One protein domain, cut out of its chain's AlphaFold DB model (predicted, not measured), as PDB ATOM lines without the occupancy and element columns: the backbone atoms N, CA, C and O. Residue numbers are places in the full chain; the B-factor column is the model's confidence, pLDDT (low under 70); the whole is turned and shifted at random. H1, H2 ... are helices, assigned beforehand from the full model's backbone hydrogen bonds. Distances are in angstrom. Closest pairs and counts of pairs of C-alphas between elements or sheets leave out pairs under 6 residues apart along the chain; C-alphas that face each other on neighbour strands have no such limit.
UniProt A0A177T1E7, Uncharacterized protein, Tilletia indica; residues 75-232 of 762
ATOM      1  N   ASP A  75     162.805 191.044 170.041       52.78
ATOM      2  CA  ASP A  75     161.450 190.631 170.386       52.78
ATOM      3  C   ASP A  75     160.592 190.296 169.159       52.78
ATOM      4  O   ASP A  75     159.884 189.289 169.195       52.78
ATOM      5  N   TYR A  76     160.719 191.024 168.038       54.94
ATOM      6  CA  TYR A  76     160.068 190.627 166.781       54.94
ATOM      7  C   TYR A  76     160.602 189.269 166.308       54.94
ATOM      8  O   TYR A  76     159.827 188.378 165.957       54.94
ATOM      9  N   HIS A  77     161.921 189.059 166.376       52.97
ATOM     10  CA  HIS A  77     162.521 187.775 166.008       52.97
ATOM     11  C   HIS A  77     162.175 186.628 166.969       52.97
ATOM     12  O   HIS A  77     161.965 185.507 166.506       52.97
ATOM     13  N   ARG A  78     162.035 186.892 168.273       57.09
ATOM     14  CA  ARG A  78     161.558 185.902 169.256       57.09
ATOM     15  C   ARG A  78     160.088 185.546 169.059       57.09
ATOM     16  O   ARG A  78     159.729 184.376 169.188       57.09
ATOM     17  N   GLN A  79     159.245 186.525 168.732       60.31
ATOM     18  CA  GLN A  79     157.841 186.268 168.430       60.31
ATOM     19  C   GLN A  79     157.697 185.495 167.114       60.31
ATOM     20  O   GLN A  79     156.969 184.511 167.070       60.31
ATOM     21  N   TRP A  80     158.466 185.850 166.080       61.00
ATOM     22  CA  TRP A  80     158.561 185.095 164.825       61.00
ATOM     23  C   TRP A  80     158.980 183.632 165.052       61.00
ATOM     24  O   TRP A  80     158.307 182.727 164.565       61.00
ATOM     25  N   SER A  81     160.025 183.374 165.851       58.31
ATOM     26  CA  SER A  81     160.470 181.997 166.122       58.31
ATOM     27  C   SER A  81     159.441 181.173 166.901       58.31
ATOM     28  O   SER A  81     159.321 179.978 166.654       58.31
ATOM     29  N   ARG A  82     158.677 181.802 167.808       63.41
ATOM     30  CA  ARG A  82     157.557 181.155 168.511       63.41
ATOM     31  C   ARG A  82     156.426 180.826 167.547       63.41
ATOM     32  O   ARG A  82     156.049 179.669 167.435       63.41
ATOM     33  N   ASN A  83     155.950 181.815 166.791       62.72
ATOM     34  CA  ASN A  83     154.852 181.636 165.842       62.72
ATOM     35  C   ASN A  83     155.148 180.514 164.824       62.72
ATOM     36  O   ASN A  83     154.267 179.708 164.549       62.72
ATOM     37  N   ASN A  84     156.386 180.408 164.319       64.88
ATOM     38  CA  ASN A  84     156.794 179.310 163.432       64.88
ATOM     39  C   ASN A  84     156.809 177.940 164.131       64.88
ATOM     40  O   ASN A  84     156.449 176.939 163.515       64.88
ATOM     41  N   PHE A  85     157.220 177.880 165.400       66.06
ATOM     42  CA  PHE A  85     157.249 176.637 166.175       66.06
ATOM     43  C   PHE A  85     155.835 176.139 166.502       66.06
ATOM     44  O   PHE A  85     155.559 174.953 166.333       66.06
ATOM     45  N   GLU A  86     154.912 177.038 166.862       67.00
ATOM     46  CA  GLU A  86     153.501 176.684 167.075       67.00
ATOM     47  C   GLU A  86     152.788 176.319 165.762       67.00
ATOM     48  O   GLU A  86     152.008 175.367 165.727       67.00
ATOM     49  N   LEU A  87     153.104 177.001 164.654       68.12
ATOM     50  CA  LEU A  87     152.622 176.643 163.314       68.12
ATOM     51  C   LEU A  87     153.093 175.239 162.898       68.12
ATOM     52  O   LEU A  87     152.298 174.451 162.381       68.12
ATOM     53  N   TRP A  88     154.363 174.901 163.150       72.81
ATOM     54  CA  TRP A  88     154.909 173.566 162.897       72.81
ATOM     55  C   TRP A  88     154.230 172.504 163.772       72.81
ATOM     56  O   TRP A  88     153.702 171.530 163.237       72.81
ATOM     57  N   ARG A  89     154.137 172.732 165.091       71.94
ATOM     58  CA  ARG A  89     153.434 171.855 166.046       71.94
ATOM     59  C   ARG A  89     151.987 171.575 165.637       71.94
ATOM     60  O   ARG A  89     151.571 170.417 165.645       71.94
ATOM     61  N   LEU A  90     151.232 172.609 165.257       69.69
ATOM     62  CA  LEU A  90     149.839 172.454 164.838       69.69
ATOM     63  C   LEU A  90     149.724 171.732 163.489       69.69
ATOM     64  O   LEU A  90     148.843 170.890 163.329       69.69
ATOM     65  N   THR A  91     150.628 172.003 162.540       72.00
ATOM     66  CA  THR A  91     150.701 171.248 161.277       72.00
ATOM     67  C   THR A  91     150.904 169.760 161.568       72.00
ATOM     68  O   THR A  91     150.154 168.923 161.070       72.00
ATOM     69  N   ASP A  92     151.838 169.425 162.458       71.19
ATOM     70  CA  ASP A  92     152.122 168.047 162.860       71.19
ATOM     71  C   ASP A  92     150.941 167.376 163.589       71.19
ATOM     72  O   ASP A  92     150.620 166.211 163.338       71.19
ATOM     73  N   TYR A  93     150.233 168.119 164.447       68.12
ATOM     74  CA  TYR A  93     149.004 167.665 165.104       68.12
ATOM     75  C   TYR A  93     147.882 167.370 164.096       68.12
ATOM     76  O   TYR A  93     147.212 166.337 164.188       68.12
ATOM     77  N   LEU A  94     147.685 168.247 163.109       68.00
ATOM     78  CA  LEU A  94     146.666 168.086 162.069       68.00
ATOM     79  C   LEU A  94     146.988 166.917 161.132       68.00
ATOM     80  O   LEU A  94     146.084 166.156 160.794       68.00
ATOM     81  N   LEU A  95     148.259 166.704 160.780       69.00
ATOM     82  CA  LEU A  95     148.701 165.550 159.987       69.00
ATOM     83  C   LEU A  95     148.458 164.220 160.711       69.00
ATOM     84  O   LEU A  95     147.932 163.276 160.120       69.00
ATOM     85  N   ARG A  96     148.764 164.153 162.012       68.81
ATOM     86  CA  ARG A  96     148.463 162.979 162.853       68.81
ATOM     87  C   ARG A  96     146.951 162.761 162.997       68.81
ATOM     88  O   ARG A  96     146.491 161.623 162.969       68.81
ATOM     89  N   SER A  97     146.174 163.842 163.087       62.47
ATOM     90  CA  SER A  97     144.705 163.799 163.137       62.47
ATOM     91  C   SER A  97     144.083 163.312 161.820       62.47
ATOM     92  O   SER A  97     143.117 162.553 161.850       62.47
ATOM     93  N   LEU A  98     144.648 163.705 160.673       64.56
ATOM     94  CA  LEU A  98     144.248 163.240 159.341       64.56
ATOM     95  C   LEU A  98     144.485 161.736 159.176       64.56
ATOM     96  O   LEU A  98     143.547 161.012 158.848       64.56
ATOM     97  N   ALA A  99     145.697 161.260 159.488       60.44
ATOM     98  CA  ALA A  99     146.045 159.838 159.415       60.44
ATOM     99  C   ALA A  99     145.110 158.951 160.263       60.44
ATOM    100  O   ALA A  99     144.776 157.835 159.874       60.44
ATOM    101  N   TRP A 100     144.638 159.467 161.401       56.22
ATOM    102  CA  TRP A 100     143.722 158.772 162.308       56.22
ATOM    103  C   TRP A 100     142.243 158.805 161.856       56.22
ATOM    104  O   TRP A 100     141.479 157.877 162.149       56.22
ATOM    105  N   GLN A 101     141.822 159.838 161.113       57.47
ATOM    106  CA  GLN A 101     140.482 159.895 160.505       57.47
ATOM    107  C   GLN A 101     140.337 158.934 159.316       57.47
ATOM    108  O   GLN A 101     139.276 158.319 159.170       57.47
ATOM    109  N   ASP A 102     141.393 158.782 158.510       55.81
ATOM    110  CA  ASP A 102     141.401 157.963 157.286       55.81
ATOM    111  C   ASP A 102     141.089 156.478 157.584       55.81
ATOM    112  O   ASP A 102     140.346 155.820 156.856       55.81
ATOM    113  N   GLU A 103     141.535 155.972 158.742       51.59
ATOM    114  CA  GLU A 103     141.193 154.632 159.245       51.59
ATOM    115  C   GLU A 103     139.700 154.433 159.588       51.59
ATOM    116  O   GLU A 103     139.220 153.296 159.607       51.59
ATOM    117  N   ASN A 104     138.965 155.497 159.946       49.59
ATOM    118  CA  ASN A 104     137.744 155.367 160.757       49.59
ATOM    119  C   ASN A 104     136.440 155.879 160.111       49.59
ATOM    120  O   ASN A 104     135.384 155.375 160.505       49.59
ATOM    121  N   ARG A 105     136.465 156.830 159.153       53.50
ATOM    122  CA  ARG A 105     135.363 157.129 158.188       53.50
ATOM    123  C   ARG A 105     135.677 158.340 157.283       53.50
ATOM    124  O   ARG A 105     135.832 159.441 157.809       53.50
ATOM    125  N   PRO A 106     135.582 158.219 155.944       48.16
ATOM    126  CA  PRO A 106     135.665 159.363 155.037       48.16
ATOM    127  C   PRO A 106     134.338 160.145 154.983       48.16
ATOM    128  O   PRO A 106     133.539 159.999 154.059       48.16
ATOM    129  N   THR A 107     134.079 161.008 155.969       54.72
ATOM    130  CA  THR A 107     133.090 162.093 155.810       54.72
ATOM    131  C   THR A 107     133.737 163.249 155.051       54.72
ATOM    132  O   THR A 107     134.345 164.134 155.658       54.72
ATOM    133  N   GLU A 108     133.611 163.214 153.720       59.88
ATOM    134  CA  GLU A 108     134.382 164.026 152.762       59.88
ATOM    135  C   GLU A 108     134.482 165.515 153.116       59.88
ATOM    136  O   GLU A 108     135.572 166.068 153.047       59.88
ATOM    137  N   ALA A 109     133.392 166.163 153.541       56.31
ATOM    138  CA  ALA A 109     133.396 167.600 153.837       56.31
ATOM    139  C   ALA A 109     134.332 167.987 155.002       56.31
ATOM    140  O   ALA A 109     135.083 168.956 154.894       56.31
ATOM    141  N   LEU A 110     134.326 167.218 156.098       58.47
ATOM    142  CA  LEU A 110     135.223 167.471 157.233       58.47
ATOM    143  C   LEU A 110     136.664 167.123 156.857       58.47
ATOM    144  O   LEU A 110     137.561 167.937 157.072       58.47
ATOM    145  N   TYR A 111     136.871 165.972 156.216       66.56
ATOM    146  CA  TYR A 111     138.184 165.520 155.756       66.56
ATOM    147  C   TYR A 111     138.840 166.527 154.791       66.56
ATOM    148  O   TYR A 111     140.003 166.882 154.963       66.56
ATOM    149  N   GLN A 112     138.077 167.086 153.845       65.69
ATOM    150  CA  GLN A 112     138.541 168.148 152.947       65.69
ATOM    151  C   GLN A 112     138.877 169.445 153.696       65.69
ATOM    152  O   GLN A 112     139.881 170.072 153.368       65.69
ATOM    153  N   SER A 113     138.106 169.837 154.720       64.69
ATOM    154  CA  SER A 113     138.442 171.017 155.534       64.69
ATOM    155  C   SER A 113     139.715 170.820 156.375       64.69
ATOM    156  O   SER A 113     140.525 171.740 156.475       64.69
ATOM    157  N   PHE A 114     139.951 169.607 156.898       66.56
ATOM    158  CA  PHE A 114     141.193 169.254 157.594       66.56
ATOM    159  C   PHE A 114     142.395 169.211 156.638       66.56
ATOM    160  O   PHE A 114     143.442 169.764 156.971       66.56
ATOM    161  N   LEU A 115     142.249 168.624 155.442       70.81
ATOM    162  CA  LEU A 115     143.292 168.631 154.407       70.81
ATOM    163  C   LEU A 115     143.639 170.055 153.962       70.81
ATOM    164  O   LEU A 115     144.813 170.402 153.904       70.81
ATOM    165  N   TYR A 116     142.631 170.887 153.684       72.75
ATOM    166  CA  TYR A 116     142.812 172.284 153.283       72.75
ATOM    167  C   TYR A 116     143.560 173.092 154.348       72.75
ATOM    168  O   TYR A 116     144.479 173.834 154.014       72.75
ATOM    169  N   ALA A 117     143.219 172.910 155.626       68.50
ATOM    170  CA  ALA A 117     143.909 173.557 156.737       68.50
ATOM    171  C   ALA A 117     145.357 173.071 156.895       68.50
ATOM    172  O   ALA A 117     146.276 173.881 156.970       68.50
ATOM    173  N   ALA A 118     145.589 171.755 156.894       72.38
ATOM    174  CA  ALA A 118     146.939 171.205 156.987       72.38
ATOM    175  C   ALA A 118     147.823 171.666 155.810       72.38
ATOM    176  O   ALA A 118     148.987 172.002 156.011       72.38
ATOM    177  N   GLU A 119     147.261 171.762 154.602       75.50
ATOM    178  CA  GLU A 119     147.931 172.266 153.399       75.50
ATOM    179  C   GLU A 119     148.197 173.786 153.472       75.50
ATOM    180  O   GLU A 119     149.287 174.234 153.122       75.50
ATOM    181  N   LEU A 120     147.259 174.575 154.008       72.50
ATOM    182  CA  LEU A 120     147.420 176.009 154.294       72.50
ATOM    183  C   LEU A 120     148.560 176.271 155.289       72.50
ATOM    184  O   LEU A 120     149.405 177.135 155.055       72.50
ATOM    185  N   HIS A 121     148.626 175.509 156.381       71.44
ATOM    186  CA  HIS A 121     149.672 175.664 157.396       71.44
ATOM    187  C   HIS A 121     151.035 175.137 156.911       71.44
ATOM    188  O   HIS A 121     152.057 175.780 157.156       71.44
ATOM    189  N   ARG A 122     151.049 174.055 156.115       75.88
ATOM    190  CA  ARG A 122     152.230 173.572 155.376       75.88
ATOM    191  C   ARG A 122     152.802 174.658 154.464       75.88
ATOM    192  O   ARG A 122     153.997 174.946 154.525       75.88
ATOM    193  N   GLN A 123     151.961 175.291 153.644       74.25
ATOM    194  CA  GLN A 123     152.392 176.369 152.752       74.25
ATOM    195  C   GLN A 123     152.828 177.624 153.521       74.25
ATOM    196  O   GLN A 123     153.829 178.231 153.146       74.25
ATOM    197  N   ALA A 124     152.167 177.977 154.631       71.56
ATOM    198  CA  ALA A 124     152.604 179.071 155.504       71.56
ATOM    199  C   ALA A 124     154.020 178.828 156.055       71.56
ATOM    200  O   ALA A 124     154.869 179.718 155.986       71.56
ATOM    201  N   LEU A 125     154.301 177.612 156.535       71.31
ATOM    202  CA  LEU A 125     155.606 177.232 157.078       71.31
ATOM    203  C   LEU A 125     156.710 177.300 156.007       71.31
ATOM    204  O   LEU A 125     157.756 177.904 156.243       71.31
ATOM    205  N   LEU A 126     156.459 176.756 154.810       73.88
ATOM    206  CA  LEU A 126     157.400 176.814 153.681       73.88
ATOM    207  C   LEU A 126     157.630 178.242 153.171       73.88
ATOM    208  O   LEU A 126     158.758 178.611 152.843       73.88
ATOM    209  N   HIS A 127     156.580 179.062 153.119       71.56
ATOM    210  CA  HIS A 127     156.707 180.470 152.762       71.56
ATOM    211  C   HIS A 127     157.574 181.213 153.793       71.56
ATOM    212  O   HIS A 127     158.475 181.961 153.410       71.56
ATOM    213  N   HIS A 128     157.387 180.958 155.094       64.94
ATOM    214  CA  HIS A 128     158.192 181.570 156.154       64.94
ATOM    215  C   HIS A 128     159.662 181.113 156.169       64.94
ATOM    216  O   HIS A 128     160.525 181.958 156.409       64.94
ATOM    217  N   ASP A 129     159.957 179.849 155.845       66.81
ATOM    218  CA  ASP A 129     161.323 179.347 155.591       66.81
ATOM    219  C   ASP A 129     161.981 180.102 154.416       66.81
ATOM    220  O   ASP A 129     163.082 180.643 154.541       66.81
ATOM    221  N   SER A 130     161.253 180.272 153.302       66.25
ATOM    222  CA  SER A 130     161.770 180.962 152.107       66.25
ATOM    223  C   SER A 130     162.146 182.436 152.339       66.25
ATOM    224  O   SER A 130     163.020 182.968 151.651       66.25
ATOM    225  N   LEU A 131     161.530 183.100 153.327       61.31
ATOM    226  CA  LEU A 131     161.793 184.506 153.649       61.31
ATOM    227  C   LEU A 131     163.115 184.733 154.402       61.31
ATOM    228  O   LEU A 131     163.647 185.845 154.339       61.31
ATOM    229  N   ARG A 132     163.656 183.727 155.109       57.94
ATOM    230  CA  ARG A 132     164.981 183.776 155.758       57.94
ATOM    231  C   ARG A 132     165.552 182.362 155.997       57.94
ATOM    232  O   ARG A 132     165.137 181.729 156.964       57.94
ATOM    233  N   PRO A 133     166.601 181.932 155.267       49.22
ATOM    234  CA  PRO A 133     167.256 180.633 155.460       49.22
ATOM    235  C   PRO A 133     168.237 180.648 156.652       49.22
ATOM    236  O   PRO A 133     169.425 180.362 156.513       49.22
ATOM    237  N   TYR A 134     167.762 181.056 157.829       46.28
ATOM    238  CA  TYR A 134     168.520 181.019 159.082       46.28
ATOM    239  C   TYR A 134     167.915 179.974 160.008       46.28
ATOM    240  O   TYR A 134     166.697 179.943 160.162       46.28
ATOM    241  N   HIS A 135     168.775 179.175 160.652       45.44
ATOM    242  CA  HIS A 135     168.408 178.122 161.601       45.44
ATOM    243  C   HIS A 135     167.218 178.490 162.506       45.44
ATOM    244  O   HIS A 135     167.361 179.150 163.538       45.44
ATOM    245  N   LEU A 136     166.053 177.948 162.153       49.03
ATOM    246  CA  LEU A 136     165.149 177.396 163.150       49.03
ATOM    247  C   LEU A 136     165.882 176.245 163.866       49.03
ATOM    248  O   LEU A 136     166.823 175.661 163.327       49.03
ATOM    249  N   PHE A 137     165.424 175.880 165.063       48.31
ATOM    250  CA  PHE A 137     165.865 174.646 165.738       48.31
ATOM    251  C   PHE A 137     165.273 173.368 165.101       48.31
ATOM    252  O   PHE A 137     165.475 172.279 165.624       48.31
ATOM    253  N   ILE A 138     164.543 173.528 163.993       52.53
ATOM    254  CA  ILE A 138     164.020 172.482 163.113       52.53
ATOM    255  C   ILE A 138     165.081 172.248 162.035       52.53
ATOM    256  O   ILE A 138     165.534 173.210 161.402       52.53
ATOM    257  N   GLU A 139     165.497 171.004 161.820       55.72
ATOM    258  CA  GLU A 139     166.511 170.701 160.809       55.72
ATOM    259  C   GLU A 139     165.925 170.914 159.400       55.72
ATOM    260  O   GLU A 139     164.753 170.631 159.139       55.72
ATOM    261  N   HIS A 140     166.718 171.421 158.447       54.69
ATOM    262  CA  HIS A 140     166.225 171.653 157.076       54.69
ATOM    263  C   HIS A 140     165.729 170.362 156.392       54.69
ATOM    264  O   HIS A 140     164.872 170.424 155.509       54.69
ATOM    265  N   ASP A 141     166.218 169.204 156.841       59.09
ATOM    266  CA  ASP A 141     165.780 167.883 156.395       59.09
ATOM    267  C   ASP A 141     164.409 167.487 156.977       59.09
ATOM    268  O   ASP A 141     163.648 166.786 156.310       59.09
ATOM    269  N   GLU A 142     164.024 167.989 158.158       61.00
ATOM    270  CA  GLU A 142     162.657 167.845 158.679       61.00
ATOM    271  C   GLU A 142     161.685 168.638 157.796       61.00
ATOM    272  O   GLU A 142     160.729 168.065 157.268       61.00
ATOM    273  N   LEU A 143     161.994 169.918 157.539       61.88
ATOM    274  CA  LEU A 143     161.249 170.814 156.639       61.88
ATOM    275  C   LEU A 143     161.122 170.270 155.206       61.88
ATOM    276  O   LEU A 143     160.115 170.522 154.538       61.88
ATOM    277  N   ALA A 144     162.097 169.491 154.728       64.62
ATOM    278  CA  ALA A 144     162.052 168.877 153.404       64.62
ATOM    279  C   ALA A 144     160.876 167.895 153.233       64.62
ATOM    280  O   ALA A 144     160.291 167.846 152.149       64.62
ATOM    281  N   ASN A 145     160.476 167.175 154.289       67.12
ATOM    282  CA  ASN A 145     159.344 166.237 154.242       67.12
ATOM    283  C   ASN A 145     158.015 166.952 153.951       67.12
ATOM    284  O   ASN A 145     157.176 166.444 153.211       67.12
ATOM    285  N   TYR A 146     157.859 168.174 154.466       66.56
ATOM    286  CA  TYR A 146     156.666 168.997 154.277       66.56
ATOM    287  C   TYR A 146     156.616 169.682 152.900       66.56
ATOM    288  O   TYR A 146     155.691 170.448 152.654       66.56
ATOM    289  N   ARG A 147     157.564 169.440 151.978       69.69
ATOM    290  CA  ARG A 147     157.556 170.051 150.629       69.69
ATOM    291  C   ARG A 147     156.562 169.408 149.661       69.69
ATOM    292  O   ARG A 147     156.069 170.109 148.777       69.69
ATOM    293  N   ALA A 148     156.213 168.135 149.842       69.88
ATOM    294  CA  ALA A 148     155.161 167.490 149.058       69.88
ATOM    295  C   ALA A 148     153.758 168.005 149.467       69.88
ATOM    296  O   ALA A 148     153.527 168.200 150.662       69.88
ATOM    297  N   PRO A 149     152.823 168.227 148.522       67.00
ATOM    298  CA  PRO A 149     151.431 168.536 148.848       67.00
ATOM    299  C   PRO A 149     150.743 167.332 149.495       67.00
ATOM    300  O   PRO A 149     150.994 166.186 149.116       67.00
ATOM    301  N   LEU A 150     149.850 167.589 150.452       69.75
ATOM    302  CA  LEU A 150     149.235 166.527 151.262       69.75
ATOM    303  C   LEU A 150     148.219 165.675 150.492       69.75
ATOM    304  O   LEU A 150     147.930 164.547 150.885       69.75
ATOM    305  N   SER A 151     147.693 166.195 149.381       64.06
ATOM    306  CA  SER A 151     146.870 165.443 148.439       64.06
ATOM    307  C   SER A 151     147.403 165.610 147.013       64.06
ATOM    308  O   SER A 151     147.593 166.741 146.561       64.06
ATOM    309  N   PRO A 152     147.575 164.521 146.240       54.66
ATOM    310  CA  PRO A 152     147.937 164.614 144.825       54.66
ATOM    311  C   PRO A 152     146.799 165.181 143.957       54.66
ATOM    312  O   PRO A 152     147.021 165.487 142.788       54.66
ATOM    313  N   ALA A 153     145.583 165.321 144.502       52.00
ATOM    314  CA  ALA A 153     144.459 165.967 143.826       52.00
ATOM    315  C   ALA A 153     144.424 167.495 144.037       52.00
ATOM    316  O   ALA A 153     143.779 168.198 143.261       52.00
ATOM    317  N   SER A 154     145.115 168.027 145.055       50.84
ATOM    318  CA  SER A 154     145.213 169.470 145.299       50.84
ATOM    319  C   SER A 154     146.429 170.064 144.590       50.84
ATOM    320  O   SER A 154     147.428 170.410 145.223       50.84
ATOM    321  N   HIS A 155     146.328 170.218 143.268       47.75
ATOM    322  CA  HIS A 155     147.197 171.138 142.533       47.75
ATOM    323  C   HIS A 155     146.788 172.581 142.885       47.75
ATOM    324  O   HIS A 155     145.943 173.179 142.229       47.75
ATOM    325  N   GLU A 156     147.366 173.075 143.981       48.28
ATOM    326  CA  GLU A 156     147.402 174.472 144.432       48.28
ATOM    327  C   GLU A 156     146.058 175.228 144.538       48.28
ATOM    328  O   GLU A 156     145.646 175.943 143.621       48.28
ATOM    329  N   PRO A 157     145.464 175.295 145.742       53.25
ATOM    330  CA  PRO A 157     145.131 176.608 146.274       53.25
ATOM    331  C   PRO A 157     146.446 177.378 146.510       53.25
ATOM    332  O   PRO A 157     147.188 177.059 147.438       53.25
ATOM    333  N   ILE A 158     146.752 178.370 145.668       61.91
ATOM    334  CA  ILE A 158     147.805 179.353 145.971       61.91
ATOM    335  C   ILE A 158     147.202 180.358 146.954       61.91
ATOM    336  O   ILE A 158     146.345 181.160 146.579       61.91
ATOM    337  N   PHE A 159     147.617 180.294 148.216       66.00
ATOM    338  CA  PHE A 159     147.152 181.212 149.257       66.00
ATOM    339  C   PHE A 159     147.832 182.581 149.142       66.00
ATOM    340  O   PHE A 159     149.008 182.668 148.783       66.00
ATOM    341  N   SER A 160     147.116 183.664 149.466       73.31
ATOM    342  CA  SER A 160     147.745 184.985 149.549       73.31
ATOM    343  C   SER A 160     148.599 185.103 150.815       73.31
ATOM    344  O   SER A 160     148.370 184.411 151.808       73.31
ATOM    345  N   THR A 161     149.568 186.020 150.823       64.94
ATOM    346  CA  THR A 161     150.387 186.290 152.017       64.94
ATOM    347  C   THR A 161     149.547 186.676 153.233       64.94
ATOM    348  O   THR A 161     149.922 186.357 154.361       64.94
ATOM    349  N   ASP A 162     148.401 187.318 153.007       66.12
ATOM    350  CA  ASP A 162     147.493 187.754 154.063       66.12
ATOM    351  C   ASP A 162     146.675 186.578 154.618       66.12
ATOM    352  O   ASP A 162     146.513 186.489 155.835       66.12
ATOM    353  N   ASP A 163     146.262 185.620 153.771       63.62
ATOM    354  CA  ASP A 163     145.661 184.351 154.218       63.62
ATOM    355  C   ASP A 163     146.645 183.565 155.098       63.62
ATOM    356  O   ASP A 163     146.278 183.101 156.178       63.62
ATOM    357  N   LEU A 164     147.913 183.456 154.677       62.09
ATOM    358  CA  LEU A 164     148.961 182.745 155.423       62.09
ATOM    359  C   LEU A 164     149.233 183.400 156.792       62.09
ATOM    360  O   LEU A 164     149.347 182.706 157.803       62.09
ATOM    361  N   VAL A 165     149.293 184.736 156.850       64.31
ATOM    362  CA  VAL A 165     149.510 185.494 158.098       64.31
ATOM    363  C   VAL A 165     148.275 185.488 159.006       64.31
ATOM    364  O   VAL A 165     148.424 185.476 160.230       64.31
ATOM    365  N   ALA A 166     147.062 185.493 158.450       68.12
ATOM    366  CA  ALA A 166     145.829 185.340 159.218       68.12
ATOM    367  C   ALA A 166     145.730 183.930 159.818       68.12
ATOM    368  O   ALA A 166     145.507 183.794 161.022       68.12
ATOM    369  N   ALA A 167     145.993 182.898 159.009       63.53
ATOM    370  CA  ALA A 167     146.036 181.509 159.442       63.53
ATOM    371  C   ALA A 167     147.035 181.316 160.589       63.53
ATOM    372  O   ALA A 167     146.644 180.855 161.653       63.53
ATOM    373  N   ALA A 168     148.290 181.760 160.434       64.62
ATOM    374  CA  ALA A 168     149.319 181.606 161.467       64.62
ATOM    375  C   ALA A 168     148.955 182.255 162.823       64.62
ATOM    376  O   ALA A 168     149.399 181.775 163.866       64.62
ATOM    377  N   LYS A 169     148.126 183.312 162.832       68.44
ATOM    378  CA  LYS A 169     147.606 183.936 164.064       68.44
ATOM    379  C   LYS A 169     146.484 183.122 164.719       68.44
ATOM    380  O   LYS A 169     146.478 183.012 165.944       68.44
ATOM    381  N   ASP A 170     145.564 182.551 163.935       71.56
ATOM    382  CA  ASP A 170     144.563 181.596 164.447       71.56
ATOM    383  C   ASP A 170     145.262 180.353 165.017       71.56
ATOM    384  O   ASP A 170     144.964 179.931 166.134       71.56
ATOM    385  N   CYS A 171     146.276 179.837 164.307       67.38
ATOM    386  CA  CYS A 171     147.093 178.710 164.751       67.38
ATOM    387  C   CYS A 171     147.688 178.936 166.140       67.38
ATOM    388  O   CYS A 171     147.491 178.096 167.015       67.38
ATOM    389  N   SER A 172     148.388 180.057 166.364       68.44
ATOM    390  CA  SER A 172     149.019 180.319 167.663       68.44
ATOM    391  C   SER A 172     147.982 180.439 168.781       68.44
ATOM    392  O   SER A 172     148.135 179.800 169.812       68.44
ATOM    393  N   GLN A 173     146.874 181.157 168.556       76.94
ATOM    394  CA  GLN A 173     145.819 181.317 169.568       76.94
ATOM    395  C   GLN A 173     145.129 179.989 169.916       76.94
ATOM    396  O   GLN A 173     144.758 179.750 171.067       76.94
ATOM    397  N   ARG A 174     144.961 179.104 168.928       74.88
ATOM    398  CA  ARG A 174     144.363 177.780 169.126       74.88
ATOM    399  C   ARG A 174     145.340 176.773 169.723       74.88
ATOM    400  O   ARG A 174     144.892 175.929 170.492       74.88
ATOM    401  N   GLN A 175     146.639 176.891 169.450       76.12
ATOM    402  CA  GLN A 175     147.685 176.118 170.124       76.12
ATOM    403  C   GLN A 175     147.822 176.545 171.597       76.12
ATOM    404  O   GLN A 175     147.769 175.684 172.472       76.12
ATOM    405  N   ASP A 176     147.871 177.851 171.888       77.19
ATOM    406  CA  ASP A 176     147.879 178.399 173.256       77.19
ATOM    407  C   ASP A 176     146.678 177.881 174.077       77.19
ATOM    408  O   ASP A 176     146.810 177.477 175.238       77.19
ATOM    409  N   LEU A 177     145.484 177.861 173.467       82.94
ATOM    410  CA  LEU A 177     144.265 177.358 174.100       82.94
ATOM    411  C   LEU A 177     144.262 175.826 174.242       82.94
ATOM    412  O   LEU A 177     143.805 175.325 175.271       82.94
ATOM    413  N   LEU A 178     144.794 175.083 173.265       81.88
ATOM    414  CA  LEU A 178     144.952 173.630 173.350       81.88
ATOM    415  C   LEU A 178     145.876 173.247 174.512       81.88
ATOM    416  O   LEU A 178     145.466 172.470 175.371       81.88
ATOM    417  N   GLU A 179     147.068 173.844 174.600       82.94
ATOM    418  CA  GLU A 179     148.018 173.585 175.691       82.94
ATOM    419  C   GLU A 179     147.430 173.974 177.056       82.94
ATOM    420  O   GLU A 179     147.549 173.218 178.020       82.94
ATOM    421  N   THR A 180     146.686 175.085 177.128       87.25
ATOM    422  CA  THR A 180     145.952 175.492 178.341       87.25
ATOM    423  C   THR A 180     144.897 174.459 178.769       87.25
ATOM    424  O   THR A 180     144.667 174.265 179.967       87.25
ATOM    425  N   LEU A 181     144.217 173.803 177.825       86.50
ATOM    426  CA  LEU A 181     143.208 172.778 178.117       86.50
ATOM    427  C   LEU A 181     143.852 171.430 178.480       86.50
ATOM    428  O   LEU A 181     143.411 170.784 179.434       86.50
ATOM    429  N   GLU A 182     144.928 171.037 177.795       87.69
ATOM    430  CA  GLU A 182     145.713 169.844 178.133       87.69
ATOM    431  C   GLU A 182     146.367 169.958 179.522       87.69
ATOM    432  O   GLU A 182     146.307 169.003 180.302       87.69
ATOM    433  N   GLU A 183     146.911 171.127 179.890       90.62
ATOM    434  CA  GLU A 183     147.459 171.367 181.231       90.62
ATOM    435  C   GLU A 183     146.375 171.203 182.310       90.62
ATOM    436  O   GLU A 183     146.586 170.494 183.297       90.62
ATOM    437  N   ARG A 184     145.183 171.784 182.111       92.44
ATOM    438  CA  ARG A 184     144.053 171.656 183.052       92.44
ATOM    439  C   ARG A 184     143.616 170.207 183.245       92.44
ATOM    440  O   ARG A 184     143.415 169.787 184.384       92.44
ATOM    441  N   VAL A 185     143.510 169.433 182.161       94.31
ATOM    442  CA  VAL A 185     143.222 167.991 182.228       94.31
ATOM    443  C   VAL A 185     144.336 167.256 182.981       94.31
ATOM    444  O   VAL A 185     144.044 166.451 183.866       94.31
ATOM    445  N   GLY A 186     145.606 167.568 182.706       89.81
ATOM    446  CA  GLY A 186     146.761 166.992 183.401       89.81
ATOM    447  C   GLY A 186     146.778 167.281 184.908       89.81
ATOM    448  O   GLY A 186     147.003 166.370 185.707       89.81
ATOM    449  N   ILE A 187     146.476 168.519 185.311       94.06
ATOM    450  CA  ILE A 187     146.375 168.945 186.716       94.06
ATOM    451  C   ILE A 187     145.195 168.252 187.409       94.06
ATOM    452  O   ILE A 187     145.375 167.673 188.482       94.06
ATOM    453  N   ALA A 188     144.007 168.251 186.795       93.25
ATOM    454  CA  ALA A 188     142.822 167.582 187.334       93.25
ATOM    455  C   ALA A 188     143.054 166.073 187.512       93.25
ATOM    456  O   ALA A 188     142.729 165.498 188.553       93.25
ATOM    457  N   GLN A 189     143.703 165.438 186.533       94.56
ATOM    458  CA  GLN A 189     144.071 164.032 186.614       94.56
ATOM    459  C   GLN A 189     145.113 163.791 187.718       94.56
ATOM    460  O   GLN A 189     144.974 162.848 188.497       94.56
ATOM    461  N   ALA A 190     146.145 164.631 187.842       92.88
ATOM    462  CA  ALA A 190     147.122 164.519 188.925       92.88
ATOM    463  C   ALA A 190     146.470 164.663 190.314       92.88
ATOM    464  O   ALA A 190     146.803 163.902 191.225       92.88
ATOM    465  N   ALA A 191     145.499 165.571 190.462       91.75
ATOM    466  CA  ALA A 191     144.727 165.748 191.688       91.75
ATOM    467  C   ALA A 191     143.882 164.506 192.024       91.75
ATOM    468  O   ALA A 191     144.021 163.967 193.121       91.75
ATOM    469  N   TYR A 192     143.082 163.994 191.079       96.00
ATOM    470  CA  TYR A 192     142.269 162.785 191.274       96.00
ATOM    471  C   TYR A 192     143.120 161.574 191.693       96.00
ATOM    472  O   TYR A 192     142.836 160.925 192.703       96.00
ATOM    473  N   TRP A 193     144.218 161.306 190.978       94.75
ATOM    474  CA  TRP A 193     145.110 160.187 191.298       94.75
ATOM    475  C   TRP A 193     145.840 160.390 192.639       94.75
ATOM    476  O   TRP A 193     146.016 159.426 193.384       94.75
ATOM    477  N   SER A 194     146.209 161.626 193.006       94.56
ATOM    478  CA  SER A 194     146.809 161.916 194.318       94.56
ATOM    479  C   SER A 194     145.811 161.858 195.479       94.56
ATOM    480  O   SER A 194     146.248 161.643 196.609       94.56
ATOM    481  N   LEU A 195     144.516 162.083 195.252       95.19
ATOM    482  CA  LEU A 195     143.475 161.901 196.268       95.19
ATOM    483  C   LEU A 195     143.176 160.409 196.456       95.19
ATOM    484  O   LEU A 195     143.186 159.914 197.582       95.19
ATOM    485  N   SER A 196     143.023 159.672 195.350       93.44
ATOM    486  CA  SER A 196     142.814 158.220 195.353       93.44
ATOM    487  C   SER A 196     143.962 157.485 196.057       93.44
ATOM    488  O   SER A 196     143.726 156.746 197.011       93.44
ATOM    489  N   GLY A 197     145.216 157.782 195.695       93.62
ATOM    490  CA  GLY A 197     146.407 157.195 196.324       93.62
ATOM    491  C   GLY A 197     146.652 157.595 197.788       93.62
ATOM    492  O   GLY A 197     147.558 157.051 198.414       93.62
ATOM    493  N   ARG A 198     145.870 158.530 198.345       95.12
ATOM    494  CA  ARG A 198     145.886 158.906 199.772       95.12
ATOM    495  C   ARG A 198     144.700 158.345 200.561       95.12
ATOM    496  O   ARG A 198     144.627 158.594 201.758       95.12
ATOM    497  N   GLY A 199     143.780 157.623 199.915       91.75
ATOM    498  CA  GLY A 199     142.552 157.142 200.552       91.75
ATOM    499  C   GLY A 199     141.570 158.266 200.905       91.75
ATOM    500  O   GLY A 199     140.902 158.178 201.929       91.75
ATOM    501  N   ALA A 200     141.511 159.332 200.100       92.00
ATOM    502  CA  ALA A 200     140.568 160.433 200.310       92.00
ATOM    503  C   ALA A 200     139.098 159.973 200.223       92.00
ATOM    504  O   ALA A 200     138.778 159.028 199.496       92.00
ATOM    505  N   ASP A 201     138.204 160.675 200.927       95.62
ATOM    506  CA  ASP A 201     136.787 160.301 201.020       95.62
ATOM    507  C   ASP A 201     136.123 160.183 199.646       95.62
ATOM    508  O   ASP A 201     136.397 160.957 198.724       95.62
ATOM    509  N   GLN A 202     135.145 159.283 199.525       93.06
ATOM    510  CA  GLN A 202     134.455 159.051 198.255       93.06
ATOM    511  C   GLN A 202     133.770 160.317 197.698       93.06
ATOM    512  O   GLN A 202     133.621 160.441 196.485       93.06
ATOM    513  N   CYS A 203     133.396 161.280 198.547       94.56
ATOM    514  CA  CYS A 203     132.906 162.592 198.111       94.56
ATOM    515  C   CYS A 203     134.002 163.422 197.420       94.56
ATOM    516  O   CYS A 203     133.767 163.924 196.323       94.56
ATOM    517  N   GLN A 204     135.206 163.491 197.999       92.44
ATOM    518  CA  GLN A 204     136.358 164.195 197.415       92.44
ATOM    519  C   GLN A 204     136.788 163.554 196.084       92.44
ATOM    520  O   GLN A 204     137.131 164.249 195.130       92.44
ATOM    521  N   LEU A 205     136.716 162.219 195.990       94.31
ATOM    522  CA  LEU A 205     136.996 161.487 194.750       94.31
ATOM    523  C   LEU A 205     135.946 161.752 193.661       94.31
ATOM    524  O   LEU A 205     136.319 161.927 192.504       94.31
ATOM    525  N   ARG A 206     134.651 161.831 194.010       95.06
ATOM    526  CA  ARG A 206     133.590 162.219 193.060       95.06
ATOM    527  C   ARG A 206     133.751 163.663 192.583       95.06
ATOM    528  O   ARG A 206     133.584 163.917 191.397       95.06
ATOM    529  N   GLU A 207     134.097 164.589 193.475       94.19
ATOM    530  CA  GLU A 207     134.336 165.994 193.131       94.19
ATOM    531  C   GLU A 207     135.526 166.131 192.166       94.19
ATOM    532  O   GLU A 207     135.374 166.676 191.071       94.19
ATOM    533  N   ALA A 208     136.672 165.528 192.495       92.19
ATOM    534  CA  ALA A 208     137.848 165.515 191.623       92.19
ATOM    535  C   ALA A 208     137.596 164.812 190.273       92.19
ATOM    536  O   ALA A 208     138.086 165.278 189.245       92.19
ATOM    537  N   GLN A 209     136.802 163.735 190.254       95.19
ATOM    538  CA  GLN A 209     136.371 163.084 189.013       95.19
ATOM    539  C   GLN A 209     135.478 164.012 188.177       95.19
ATOM    540  O   GLN A 209     135.698 164.133 186.978       95.19
ATOM    541  N   SER A 210     134.525 164.719 188.793       95.38
ATOM    542  CA  SER A 210     133.635 165.644 188.075       95.38
ATOM    543  C   SER A 210     134.380 166.837 187.462       95.38
ATOM    544  O   SER A 210     134.060 167.253 186.351       95.38
ATOM    545  N   LEU A 211     135.423 167.335 188.134       94.06
ATOM    546  CA  LEU A 211     136.305 168.386 187.617       94.06
ATOM    547  C   LEU A 211     137.152 167.873 186.439       94.06
ATOM    548  O   LEU A 211     137.289 168.564 185.430       94.06
ATOM    549  N   LEU A 212     137.663 166.638 186.524       95.62
ATOM    550  CA  LEU A 212     138.366 165.976 185.423       95.62
ATOM    551  C   LEU A 212     137.451 165.735 184.210       95.62
ATOM    552  O   LEU A 212     137.834 166.084 183.095       95.62
ATOM    553  N   ASP A 213     136.249 165.181 184.404       93.38
ATOM    554  CA  ASP A 213     135.277 164.981 183.318       93.38
ATOM    555  C   ASP A 213     134.845 166.329 182.702       93.38
ATOM    556  O   ASP A 213     134.710 166.411 181.482       93.38
ATOM    557  N   SER A 214     134.719 167.405 183.497       95.81
ATOM    558  CA  SER A 214     134.452 168.757 182.982       95.81
ATOM    559  C   SER A 214     135.568 169.254 182.062       95.81
ATOM    560  O   SER A 214     135.282 169.662 180.943       95.81
ATOM    561  N   HIS A 215     136.840 169.184 182.475       93.00
ATOM    562  CA  HIS A 215     137.953 169.650 181.634       93.00
ATOM    563  C   HIS A 215     138.212 168.754 180.417       93.00
ATOM    564  O   HIS A 215     138.605 169.248 179.360       93.00
ATOM    565  N   LEU A 216     137.924 167.452 180.517       86.69
ATOM    566  CA  LEU A 216     137.878 166.570 179.350       86.69
ATOM    567  C   LEU A 216     136.755 166.979 178.388       86.69
ATOM    568  O   LEU A 216     136.959 166.957 177.176       86.69
ATOM    569  N   GLN A 217     135.590 167.389 178.898       87.12
ATOM    570  CA  GLN A 217     134.495 167.888 178.070       87.12
ATOM    571  C   GLN A 217     134.796 169.272 177.472       87.12
ATOM    572  O   GLN A 217     134.432 169.493 176.318       87.12
ATOM    573  N   ASP A 218     135.505 170.158 178.177       86.44
ATOM    574  CA  ASP A 218     136.007 171.432 177.642       86.44
ATOM    575  C   ASP A 218     136.955 171.180 176.450       86.44
ATOM    576  O   ASP A 218     136.740 171.702 175.354       86.44
ATOM    577  N   LEU A 219     137.952 170.303 176.632       81.62
ATOM    578  CA  LEU A 219     138.917 169.907 175.599       81.62
ATOM    579  C   LEU A 219     138.234 169.242 174.392       81.62
ATOM    580  O   LEU A 219     138.464 169.634 173.249       81.62
ATOM    581  N   VAL A 220     137.338 168.277 174.624       77.12
ATOM    582  CA  VAL A 220     136.562 167.625 173.554       77.12
ATOM    583  C   VAL A 220     135.640 168.619 172.841       77.12
ATOM    584  O   VAL A 220     135.435 168.491 171.634       77.12
ATOM    585  N   SER A 221     135.101 169.618 173.542       80.00
ATOM    586  CA  SER A 221     134.273 170.664 172.931       80.00
ATOM    587  C   SER A 221     135.107 171.605 172.066       80.00
ATOM    588  O   SER A 221     134.680 171.906 170.959       80.00
ATOM    589  N   PHE A 222     136.309 171.996 172.499       81.31
ATOM    590  CA  PHE A 222     137.253 172.767 171.683       81.31
ATOM    591  C   PHE A 222     137.671 172.009 170.411       81.31
ATOM    592  O   PHE A 222     137.589 172.556 169.312       81.31
ATOM    593  N   LEU A 223     138.027 170.725 170.532       72.31
ATOM    594  CA  LEU A 223     138.399 169.889 169.384       72.31
ATOM    595  C   LEU A 223     137.223 169.665 168.411       72.31
ATOM    596  O   LEU A 223     137.417 169.687 167.198       72.31
ATOM    597  N   ARG A 224     135.987 169.513 168.913       65.81
ATOM    598  CA  ARG A 224     134.767 169.410 168.081       65.81
ATOM    599  C   ARG A 224     134.312 170.743 167.487       65.81
ATOM    600  O   ARG A 224     133.748 170.749 166.400       65.81
ATOM    601  N   ALA A 225     134.578 171.856 168.167       66.56
ATOM    602  CA  ALA A 225     134.425 173.206 167.634       66.56
ATOM    603  C   ALA A 225     135.519 173.555 166.607       66.56
ATOM    604  O   ALA A 225     135.512 174.657 166.066       66.56
ATOM    605  N   GLY A 226     136.413 172.607 166.292       53.59
ATOM    606  CA  GLY A 226     137.461 172.670 165.274       53.59
ATOM    607  C   GLY A 226     136.981 172.786 163.825       53.59
ATOM    608  O   GLY A 226     137.682 172.343 162.919       53.59
ATOM    609  N   GLY A 227     135.845 173.440 163.585       49.06
ATOM    610  CA  GLY A 227     135.683 174.178 162.348       49.06
ATOM    611  C   GLY A 227     136.753 175.264 162.307       49.06
ATOM    612  O   GLY A 227     136.580 176.330 162.892       49.06
ATOM    613  N   LEU A 228     137.837 175.014 161.563       49.59
ATOM    614  CA  LEU A 228     138.454 176.116 160.836       49.59
ATOM    615  C   LEU A 228     137.322 176.732 160.031       49.59
ATOM    616  O   LEU A 228     136.768 176.073 159.148       49.59
ATOM    617  N   HIS A 229     136.909 177.940 160.407       42.81
ATOM    618  CA  HIS A 229     135.868 178.631 159.671       42.81
ATOM    619  C   HIS A 229     136.375 178.727 158.231       42.81
ATOM    620  O   HIS A 229     137.458 179.284 158.040       42.81
ATOM    621  N   PRO A 230     135.674 178.158 157.231       41.19
ATOM    622  CA  PRO A 230     136.143 178.236 155.862       41.19
ATOM    623  C   PRO A 230     136.313 179.712 155.519       41.19
ATOM    624  O   PRO A 230     135.324 180.454 155.489       41.19
ATOM    625  N   CYS A 231     137.561 180.139 155.285       38.28
ATOM    626  CA  CYS A 231     137.853 181.439 154.697       38.28
ATOM    627  C   CYS A 231     136.926 181.583 153.490       38.28
ATOM    628  O   CYS A 231     136.746 180.620 152.741       38.28
ATOM    629  N   SER A 232     136.253 182.728 153.343       36.31
ATOM    630  CA  SER A 232     135.019 182.808 152.540       36.31
ATOM    631  C   SER A 232     135.201 182.445 151.055       36.31
ATOM    632  O   SER A 232     134.227 182.177 150.356       36.31
TER     633      SER A 232
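What this domain is: This is residues 75 to 232 of the 762 residues of an uncharacterized protein of Tilletia indica (UniProt A0A177T1E7). Two helical hairpins meet crosswise: the first part of the long helix H4 packs across H1 and H2, and the rest of H4 runs on with H5 as a long two-helix arm. The short helix H3 sits near H2, and residues 103 to 109 stick out at the turn of the first hairpin. The printed part has 158 residues with five named helices, H1 to H5 in order, and no named strand: all helix. It is loose, with a radius of gyration of the C-alphas of 19.2 A, and spans 59 by 42 by 29 A.

How they stand to each other: Start with H1, residues 75 to 102, which touches H2, residues 108 to 131, in a hairpin at a shallow tilt of 31 degrees; their closest C-alphas, of Thr 91 and Ala 118, are 5.7 A apart. H3, residues 140 to 145, is close to H2 but not clearly touching, the closest C-alphas being those of Leu 126 and Leu 143, 7.7 A apart. Next comes the hub, H4, residues 161 to 196. Its residues 168 to 175 alone touch H1, about perpendicular at 73 degrees, closest at the C-alphas of Glu 86 and Ser 172, 5.8 A. Its residues 164 to 168 alone touch H2, closest at the C-alphas of Leu 164 and Ala 124, 5.2 A. H5, residues 202 to 224, forms a hairpin with H4 at 14 degrees, a shallow tilt, closest at the C-alphas of Ala 188 and Leu 212, 5.1 A; it is apart from H1, H2 and H3. Every O i to N i+4 pair is within hydrogen-bond range in H1, H2, H4 and H5, and 1 of 2 in H3.

Where its parts are: Find C-alpha 75 at (161.450, 190.631, 170.386), where H1 begins its 40.5 A. H2 measures 34.2 A, H4 52.2 A and H5 31.9 A, ending at C-alpha 224, (134.767, 169.410, 168.081).

The domain as a whole: The C-alphas of His 155 and Asp 201 are farthest apart, 60.4 A. The printed part has no cut; the link from H3 to H4, residues 146 to 160, is long. Mean pLDDT is 70.6, with 89 printed residues under 70, among them 128 to 159.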